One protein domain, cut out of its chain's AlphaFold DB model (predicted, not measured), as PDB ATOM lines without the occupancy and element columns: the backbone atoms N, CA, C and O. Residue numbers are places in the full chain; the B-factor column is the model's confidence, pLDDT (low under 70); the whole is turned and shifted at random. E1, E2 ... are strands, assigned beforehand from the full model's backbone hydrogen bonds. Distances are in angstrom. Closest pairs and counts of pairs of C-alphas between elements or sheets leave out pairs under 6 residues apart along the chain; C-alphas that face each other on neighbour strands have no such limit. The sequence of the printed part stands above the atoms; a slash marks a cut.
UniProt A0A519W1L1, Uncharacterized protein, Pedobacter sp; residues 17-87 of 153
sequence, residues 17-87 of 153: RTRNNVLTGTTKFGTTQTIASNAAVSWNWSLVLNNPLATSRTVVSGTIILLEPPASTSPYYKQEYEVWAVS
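Overview. This is residues 17 to 87 of the 153 residues of an uncharacterized protein of Pedobacter sp (UniProt A0A519W1L1). With little regular structure, this is a loose, thin rod: hairpin E2-E3 lies toward one end, the strand pairs E1-E5 and E4-E6 come next, and unnamed residues 68 to 82 loop out to the other end. The 71 printed residues include six strands, E1 to E6 in order, in three antiparallel two-stranded sheets, and no named helix; the class is all strand, with 26 residues in named elements. The radius of gyration of the C-alphas is 16.0 A, the spans 56 by 17 by 15 A.

Arrangement. E2, residues 22 to 26, and E3, residues 32 to 37, form an antiparallel hairpin, N 25 and O 33 within hydrogen-bond range at 2.9 A. E1, residues 17 to 19, runs on into E2 at 41 degrees. E5, residues 64 to 67, is antiparallel to E1, N 18 and O 65 within range at 2.9 A. E4, residues 46 to 49, is antiparallel to E6, residues 83 to 86, N 48 and O 84 within range at 2.9 A.

Along the chain. E3 measures 13.5 A and E2 13.2 A. C-alpha 17 is at (62.665, 3.340, 0.729), C-alpha 86 at (75.592, 4.673, -5.177).

Size, cuts and confidence. The printed part has no cut. Links E4 to E5 and E5 to E6 are long. Residues 39 to 42 and 55 have pLDDT under 70.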
ATOM      1  N   ARG A  17      61.990   4.309  -0.130       87.44
ATOM      2  CA  ARG A  17      62.665   3.340   0.729       87.44
ATOM      3  C   ARG A  17      62.837   2.027   0.001       87.44
ATOM      4  O   ARG A  17      61.891   1.524  -0.599       87.44
ATOM      5  N   THR A  18      64.017   1.443   0.129       86.94
ATOM      6  CA  THR A  18      64.269   0.069  -0.301       86.94
ATOM      7  C   THR A  18      64.742  -0.750   0.889       86.94
ATOM      8  O   THR A  18      65.433  -0.262   1.789       86.94
ATOM      9  N   ARG A  19      64.298  -2.004   0.929       83.88
ATOM     10  CA  ARG A  19      64.668  -2.991   1.941       83.88
ATOM     11  C   ARG A  19      65.070  -4.264   1.219       83.88
ATOM     12  O   ARG A  19      64.526  -4.555   0.161       83.88
ATOM     13  N   ASN A  20      65.984  -5.020   1.819       78.81
ATOM     14  CA  ASN A  20      66.389  -6.341   1.331       78.81
ATOM     15  C   ASN A  20      66.932  -6.358  -0.109       78.81
ATOM     16  O   ASN A  20      66.663  -7.293  -0.856       78.81
ATOM     17  N   ASN A  21      67.732  -5.357  -0.495       82.31
ATOM     18  CA  ASN A  21      68.472  -5.441  -1.753       82.31
ATOM     19  C   ASN A  21      69.488  -6.583  -1.645       82.31
ATOM     20  O   ASN A  21      70.322  -6.600  -0.729       82.31
ATOM     21  N   VAL A  22      69.389  -7.538  -2.567       85.50
ATOM     22  CA  VAL A  22      70.261  -8.704  -2.643       85.50
ATOM     23  C   VAL A  22      70.674  -8.931  -4.089       85.50
ATOM     24  O   VAL A  22      69.858  -8.860  -5.002       85.50
ATOM     25  N   LEU A  23      71.960  -9.192  -4.279       84.12
ATOM     26  CA  LEU A  23      72.532  -9.662  -5.526       84.12
ATOM     27  C   LEU A  23      72.963 -11.103  -5.306       84.12
ATOM     28  O   LEU A  23      73.758 -11.388  -4.405       84.12
ATOM     29  N   THR A  24      72.437 -11.999  -6.127       85.31
ATOM     30  CA  THR A  24      72.771 -13.419  -6.104       85.31
ATOM     31  C   THR A  24      73.379 -13.845  -7.433       85.31
ATOM     32  O   THR A  24      73.091 -13.264  -8.479       85.31
ATOM     33  N   GLY A  25      74.236 -14.858  -7.378       82.75
ATOM     34  CA  GLY A  25      74.779 -15.536  -8.549       82.75
ATOM     35  C   GLY A  25      74.570 -17.036  -8.437       82.75
ATOM     36  O   GLY A  25      74.578 -17.587  -7.336       82.75
ATOM     37  N   THR A  26      74.393 -17.692  -9.577       84.19
ATOM     38  CA  THR A  26      74.297 -19.150  -9.652       84.19
ATOM     39  C   THR A  26      75.659 -19.707 -10.024       84.19
ATOM     40  O   THR A  26      76.247 -19.310 -11.028       84.19
ATOM     41  N   THR A  27      76.179 -20.622  -9.212       80.25
ATOM     42  CA  THR A  27      77.442 -21.294  -9.515       80.25
ATOM     43  C   THR A  27      77.263 -22.273 -10.674       80.25
ATOM     44  O   THR A  27      76.156 -22.728 -10.965       80.25
ATOM     45  N   LYS A  28      78.377 -22.689 -11.287       75.44
ATOM     46  CA  LYS A  28      78.403 -23.755 -12.308       75.44
ATOM     47  C   LYS A  28      77.786 -25.088 -11.848       75.44
ATOM     48  O   LYS A  28      77.464 -25.929 -12.675       75.44
ATOM     49  N   PHE A  29      77.599 -25.262 -10.540       77.69
ATOM     50  CA  PHE A  29      76.978 -26.429  -9.916       77.69
ATOM     51  C   PHE A  29      75.495 -26.210  -9.561       77.69
ATOM     52  O   PHE A  29      74.923 -26.981  -8.796       77.69
ATOM     53  N   GLY A  30      74.866 -25.137 -10.059       78.62
ATOM     54  CA  GLY A  30      73.444 -24.847  -9.842       78.62
ATOM     55  C   GLY A  30      73.098 -24.319  -8.446       78.62
ATOM     56  O   GLY A  30      71.924 -24.224  -8.104       78.62
ATOM     57  N   THR A  31      74.093 -23.970  -7.628       80.31
ATOM     58  CA  THR A  31      73.867 -23.426  -6.281       80.31
ATOM     59  C   THR A  31      73.779 -21.906  -6.325       80.31
ATOM     60  O   THR A  31      74.663 -21.253  -6.875       80.31
ATOM     61  N   THR A  32      72.756 -21.325  -5.699       84.69
ATOM     62  CA  THR A  32      72.631 -19.868  -5.554       84.69
ATOM     63  C   THR A  32      73.477 -19.374  -4.387       84.69
ATOM     64  O   THR A  32      73.307 -19.821  -3.254       84.69
ATOM     65  N   GLN A  33      74.359 -18.416  -4.647       82.00
ATOM     66  CA  GLN A  33      75.172 -17.736  -3.642       82.00
ATOM     67  C   GLN A  33      74.815 -16.252  -3.579       82.00
ATOM     68  O   GLN A  33      74.509 -15.627  -4.595       82.00
ATOM     69  N   THR A  34      74.856 -15.674  -2.378       81.81
ATOM     70  CA  THR A  34      74.676 -14.226  -2.201       81.81
ATOM     71  C   THR A  34      76.002 -13.522  -2.448       81.81
ATOM     72  O   THR A  34      76.945 -13.695  -1.682       81.81
ATOM     73  N   ILE A  35      76.061 -12.713  -3.504       80.56
ATOM     74  CA  ILE A  35      77.233 -11.914  -3.879       80.56
ATOM     75  C   ILE A  35      77.278 -10.633  -3.041       80.56
ATOM     76  O   ILE A  35      78.335 -10.216  -2.569       80.56
ATOM     77  N   ALA A  36      76.121 -10.004  -2.820       80.69
ATOM     78  CA  ALA A  36      76.030  -8.819  -1.980       80.69
ATOM     79  C   ALA A  36      74.636  -8.667  -1.368       80.69
ATOM     80  O   ALA A  36      73.626  -8.865  -2.037       80.69
ATOM     81  N   SER A  37      74.554  -8.205  -0.121       81.88
ATOM     82  CA  SER A  37      73.290  -7.818   0.523       81.88
ATOM     83  C   SER A  37      73.465  -6.568   1.386       81.88
ATOM     84  O   SER A  37      74.570  -6.305   1.872       81.88
ATOM     85  N   ASN A  38      72.388  -5.802   1.598       74.94
ATOM     86  CA  ASN A  38      72.428  -4.643   2.505       74.94
ATOM     87  C   ASN A  38      72.977  -5.031   3.895       74.94
ATOM     88  O   ASN A  38      73.764  -4.284   4.469       74.94
ATOM     89  N   ALA A  39      72.623  -6.222   4.396       65.38
ATOM     90  CA  ALA A  39      72.993  -6.693   5.733       65.38
ATOM     91  C   ALA A  39      74.491  -6.988   5.895       65.38
ATOM     92  O   ALA A  39      74.990  -7.016   7.015       65.38
ATOM     93  N   ALA A  40      75.211  -7.196   4.791       56.81
ATOM     94  CA  ALA A  40      76.587  -7.672   4.818       56.81
ATOM     95  C   ALA A  40      77.646  -6.560   4.696       56.81
ATOM     96  O   ALA A  40      78.820  -6.873   4.529       56.81
ATOM     97  N   VAL A  41      77.277  -5.268   4.702       54.38
ATOM     98  CA  VAL A  41      78.193  -4.138   4.378       54.38
ATOM     99  C   VAL A  41      78.781  -4.242   2.950       54.38
ATOM    100  O   VAL A  41      79.439  -3.328   2.458       54.38
ATOM    101  N   SER A  42      78.476  -5.318   2.213       63.91
ATOM    102  CA  SER A  42      79.053  -5.646   0.914       63.91
ATOM    103  C   SER A  42      78.730  -4.616  -0.154       63.91
ATOM    104  O   SER A  42      79.549  -4.428  -1.041       63.91
ATOM    105  N   TRP A  43      77.589  -3.932  -0.074       71.56
ATOM    106  CA  TRP A  43      77.238  -2.883  -1.036       71.56
ATOM    107  C   TRP A  43      77.974  -1.565  -0.777       71.56
ATOM    108  O   TRP A  43      78.166  -0.806  -1.725       71.56
ATOM    109  N   ASN A  44      78.397  -1.323   0.474       76.56
ATOM    110  CA  ASN A  44      79.039  -0.094   0.953       76.56
ATOM    111  C   ASN A  44      78.490   1.170   0.267       76.56
ATOM    112  O   ASN A  44      79.201   1.861  -0.461       76.56
ATOM    113  N   TRP A  45      77.182   1.396   0.415       82.31
ATOM    114  CA  TRP A  45      76.488   2.493  -0.247       82.31
ATOM    115  C   TRP A  45      77.044   3.843   0.195       82.31
ATOM    116  O   TRP A  45      77.122   4.128   1.391       82.31
ATOM    117  N   SER A  46      77.347   4.690  -0.781       85.94
ATOM    118  CA  SER A  46      77.682   6.089  -0.566       85.94
ATOM    119  C   SER A  46      76.495   6.968  -0.943       85.94
ATOM    120  O   SER A  46      75.832   6.730  -1.957       85.94
ATOM    121  N   LEU A  47      76.218   7.975  -0.118       87.12
ATOM    122  CA  LEU A  47      75.201   8.979  -0.399       87.12
ATOM    123  C   LEU A  47      75.847  10.168  -1.097       87.12
ATOM    124  O   LEU A  47      76.784  10.769  -0.575       87.12
ATOM    125  N   VAL A  48      75.308  10.528  -2.256       88.31
ATOM    126  CA  VAL A  48      75.715  11.714  -3.005       88.31
ATOM    127  C   VAL A  48      74.548  12.687  -2.998       88.31
ATOM    128  O   VAL A  48      73.474  12.379  -3.511       88.31
ATOM    129  N   LEU A  49      74.752  13.847  -2.379       85.25
ATOM    130  CA  LEU A  49      73.769  14.923  -2.321       85.25
ATOM    131  C   LEU A  49      74.199  16.040  -3.269       85.25
ATOM    132  O   LEU A  49      75.362  16.438  -3.246       85.25
ATOM    133  N   ASN A  50      73.258  16.585  -4.038       83.19
ATOM    134  CA  ASN A  50      73.522  17.773  -4.858       83.19
ATOM    135  C   ASN A  50      73.797  19.009  -3.973       83.19
ATOM    136  O   ASN A  50      74.696  19.799  -4.241       83.19
ATOM    137  N   ASN A  51      73.080  19.129  -2.849       79.31
ATOM    138  CA  ASN A  51      73.325  20.167  -1.850       79.31
ATOM    139  C   ASN A  51      73.636  19.546  -0.473       79.31
ATOM    140  O   ASN A  51      72.709  19.099   0.208       79.31
ATOM    141  N   PRO A  52      74.902  19.550  -0.016       72.94
ATOM    142  CA  PRO A  52      75.276  18.973   1.274       72.94
ATOM    143  C   PRO A  52      74.768  19.789   2.473       72.94
ATOM    144  O   PRO A  52      74.705  19.265   3.583       72.94
ATOM    145  N   LEU A  53      74.390  21.057   2.271       71.06
ATOM    146  CA  LEU A  53      73.849  21.930   3.320       71.06
ATOM    147  C   LEU A  53      72.349  21.701   3.550       71.06
ATOM    148  O   LEU A  53      71.816  22.078   4.595       71.06
ATOM    149  N   ALA A  54      71.666  21.066   2.594       72.12
ATOM    150  CA  ALA A  54      70.274  20.663   2.713       72.12
ATOM    151  C   ALA A  54      70.169  19.365   3.522       72.12
ATOM    152  O   ALA A  54      69.912  18.295   2.971       72.12
ATOM    153  N   THR A  55      70.370  19.460   4.842       69.62
ATOM    154  CA  THR A  55      70.280  18.309   5.749       69.62
ATOM    155  C   THR A  55      68.946  17.594   5.553       69.62
ATOM    156  O   THR A  55      67.870  18.155   5.793       69.62
ATOM    157  N   SER A  56      69.026  16.349   5.099       76.25
ATOM    158  CA  SER A  56      67.877  15.507   4.800       76.25
ATOM    159  C   SER A  56      67.769  14.353   5.787       76.25
ATOM    160  O   SER A  56      68.695  14.072   6.546       76.25
ATOM    161  N   ARG A  57      66.624  13.664   5.785       80.75
ATOM    162  CA  ARG A  57      66.429  12.451   6.603       80.75
ATOM    163  C   ARG A  57      66.914  11.185   5.889       80.75
ATOM    164  O   ARG A  57      66.519  10.082   6.258       80.75
ATOM    165  N   THR A  58      67.712  11.355   4.835       87.31
ATOM    166  CA  THR A  58      68.264  10.253   4.054       87.31
ATOM    167  C   THR A  58      69.225   9.454   4.925       87.31
ATOM    168  O   THR A  58      70.100  10.020   5.576       87.31
ATOM    169  N   VAL A  59      69.074   8.132   4.935       86.44
ATOM    170  CA  VAL A  59      69.952   7.233   5.687       86.44
ATOM    171  C   VAL A  59      70.212   5.962   4.897       86.44
ATOM    172  O   VAL A  59      69.305   5.377   4.305       86.44
ATOM    173  N   VAL A  60      71.462   5.511   4.927       85.56
ATOM    174  CA  VAL A  60      71.829   4.148   4.549       85.56
ATOM    175  C   VAL A  60      72.200   3.408   5.824       85.56
ATOM    176  O   VAL A  60      73.063   3.847   6.581       85.56
ATOM    177  N   SER A  61      71.551   2.274   6.053       81.00
ATOM    178  CA  SER A  61      71.936   1.309   7.077       81.00
ATOM    179  C   SER A  61      72.091  -0.085   6.470       81.00
ATOM    180  O   SER A  61      71.782  -0.316   5.300       81.00
ATOM    181  N   GLY A  62      72.509  -1.051   7.292       77.12
ATOM    182  CA  GLY A  62      72.577  -2.453   6.879       77.12
ATOM    183  C   GLY A  62      71.224  -3.075   6.497       77.12
ATOM    184  O   GLY A  62      71.178  -4.170   5.958       77.12
ATOM    185  N   THR A  63      70.088  -2.425   6.753       80.56
ATOM    186  CA  THR A  63      68.762  -3.013   6.474       80.56
ATOM    187  C   THR A  63      67.872  -2.140   5.605       80.56
ATOM    188  O   THR A  63      66.940  -2.654   4.977       80.56
ATOM    189  N   ILE A  64      68.151  -0.841   5.525       85.06
ATOM    190  CA  ILE A  64      67.322   0.107   4.793       85.06
ATOM    191  C   ILE A  64      68.179   1.142   4.072       85.06
ATOM    192  O   ILE A  64      69.145   1.668   4.620       85.06
ATOM    193  N   ILE A  65      67.770   1.457   2.848       88.56
ATOM    194  CA  ILE A  65      68.169   2.681   2.162       88.56
ATOM    195  C   ILE A  65      66.926   3.550   2.136       88.56
ATOM    196  O   ILE A  65      65.907   3.170   1.549       88.56
ATOM    197  N   LEU A  66      66.997   4.677   2.823       89.38
ATOM    198  CA  LEU A  66      65.934   5.658   2.909       89.38
ATOM    199  C   LEU A  66      66.412   6.928   2.214       89.38
ATOM    200  O   LEU A  66      67.396   7.524   2.642       89.38
ATOM    201  N   LEU A  67      65.712   7.325   1.158       89.81
ATOM    202  CA  LEU A  67      65.929   8.558   0.415       89.81
ATOM    203  C   LEU A  67      64.756   9.481   0.707       89.81
ATOM    204  O   LEU A  67      63.635   9.250   0.259       89.81
ATOM    205  N   GLU A  68      65.006  10.506   1.505       87.06
ATOM    206  CA  GLU A  68      63.967  11.411   1.981       87.06
ATOM    207  C   GLU A  68      64.380  12.849   1.698       87.06
ATOM    208  O   GLU A  68      65.551  13.191   1.903       87.06
ATOM    209  N   PRO A  69      63.439  13.709   1.276       83.81
ATOM    210  CA  PRO A  69      63.716  15.128   1.150       83.81
ATOM    211  C   PRO A  69      63.978  15.763   2.532       83.81
ATOM    212  O   PRO A  69      63.680  15.167   3.581       83.81
ATOM    213  N   PRO A  70      64.534  16.987   2.565       82.12
ATOM    214  CA  PRO A  70      64.676  17.758   3.791       82.12
ATOM    215  C   PRO A  70      63.344  17.894   4.536       82.12
ATOM    216  O   PRO A  70      62.283  18.052   3.931       82.12
ATOM    217  N   ALA A  71      63.394  17.825   5.867       78.81
ATOM    218  CA  ALA A  71      62.213  18.050   6.697       78.81
ATOM    219  C   ALA A  71      61.667  19.471   6.483       78.81
ATOM    220  O   ALA A  71      62.428  20.383   6.171       78.81
ATOM    221  N   SER A  72      60.372  19.685   6.726       78.12
ATOM    222  CA  SER A  72      59.724  21.003   6.595       78.12
ATOM    223  C   SER A  72      60.319  22.098   7.491       78.12
ATOM    224  O   SER A  72      60.070  23.278   7.267       78.12
ATOM    225  N   THR A  73      61.108  21.718   8.498       77.31
ATOM    226  CA  THR A  73      61.865  22.616   9.379       77.31
ATOM    227  C   THR A  73      63.203  23.075   8.790       77.31
ATOM    228  O   THR A  73      63.797  24.023   9.297       77.31
ATOM    229  N   SER A  74      63.700  22.421   7.736       78.50
ATOM    230  CA  SER A  74      64.928  22.811   7.037       78.50
ATOM    231  C   SER A  74      64.666  24.041   6.169       78.50
ATOM    232  O   SER A  74      63.662  24.051   5.464       78.50
ATOM    233  N   PRO A  75      65.563  25.040   6.101       80.69
ATOM    234  CA  PRO A  75      65.399  26.178   5.188       80.69
ATOM    235  C   PRO A  75      65.439  25.771   3.700       80.69
ATOM    236  O   PRO A  75      65.086  26.566   2.829       80.69
ATOM    237  N   TYR A  76      65.818  24.524   3.403       80.31
ATOM    238  CA  TYR A  76      65.958  23.976   2.053       80.31
ATOM    239  C   TYR A  76      64.755  23.129   1.588       80.31
ATOM    240  O   TYR A  76      64.750  22.655   0.459       80.31
ATOM    241  N   TYR A  77      63.707  22.955   2.404       79.38
ATOM    242  CA  TYR A  77      62.556  22.065   2.122       79.38
ATOM    243  C   TYR A  77      61.700  22.411   0.888       79.38
ATOM    244  O   TYR A  77      60.855  21.618   0.481       79.38
ATOM    245  N   LYS A  78      61.877  23.609   0.320       78.06
ATOM    246  CA  LYS A  78      61.172  24.110  -0.878       78.06
ATOM    247  C   LYS A  78      62.083  24.282  -2.089       78.06
ATOM    248  O   LYS A  78      61.670  24.867  -3.085       78.06
ATOM    249  N   GLN A  79      63.328  23.841  -1.972       79.31
ATOM    250  CA  GLN A  79      64.296  23.887  -3.056       79.31
ATOM    251  C   GLN A  79      64.312  22.545  -3.779       79.31
ATOM    252  O   GLN A  79      63.898  21.524  -3.226       79.31
ATOM    253  N   GLU A  80      64.791  22.557  -5.018       79.62
ATOM    254  CA  GLU A  80      65.100  21.321  -5.723       79.62
ATOM    255  C   GLU A  80      66.106  20.515  -4.895       79.62
ATOM    256  O   GLU A  80      67.110  21.044  -4.408       79.62
ATOM    257  N   TYR A  81      65.788  19.243  -4.679       79.44
ATOM    258  CA  TYR A  81      66.584  18.343  -3.863       79.44
ATOM    259  C   TYR A  81      66.817  17.053  -4.633       79.44
ATOM    260  O   TYR A  81      65.879  16.431  -5.127       79.44
ATOM    261  N   GLU A  82      68.078  16.649  -4.694       86.00
ATOM    262  CA  GLU A  82      68.511  15.464  -5.411       86.00
ATOM    263  C   GLU A  82      69.504  14.692  -4.549       86.00
ATOM    264  O   GLU A  82      70.449  15.257  -3.983       86.00
ATOM    265  N   VAL A  83      69.254  13.389  -4.438       87.00
ATOM    266  CA  VAL A  83      70.073  12.465  -3.668       87.00
ATOM    267  C   VAL A  83      70.201  11.141  -4.401       87.00
ATOM    268  O   VAL A  83      69.219  10.592  -4.899       87.00
ATOM    269  N   TRP A  84      71.418  10.612  -4.412       88.12
ATOM    270  CA  TRP A  84      71.749   9.325  -4.998       88.12
ATOM    271  C   TRP A  84      72.321   8.407  -3.926       88.12
ATOM    272  O   TRP A  84      73.165   8.817  -3.130       88.12
ATOM    273  N   ALA A  85      71.892   7.148  -3.935       87.88
ATOM    274  CA  ALA A  85      72.588   6.071  -3.246       87.88
ATOM    275  C   ALA A  85      73.367   5.273  -4.292       87.88
ATOM    276  O   ALA A  85      72.771   4.634  -5.158       87.88
ATOM    277  N   VAL A  86      74.694   5.321  -4.216       88.44
ATOM    278  CA  VAL A  86      75.592   4.673  -5.177       88.44
ATOM    279  C   VAL A  86      76.319   3.536  -4.476       88.44
ATOM    280  O   VAL A  86      76.958   3.744  -3.445       88.44
ATOM    281  N   SER A  87      76.205   2.322  -5.004       86.75
ATOM    282  CA  SER A  87      76.931   1.169  -4.477       86.75
ATOM    283  C   SER A  87      78.363   1.142  -4.992       86.75
ATOM    284  O   SER A  87      78.683   1.717  -6.035       86.75
TER     285      SER A  87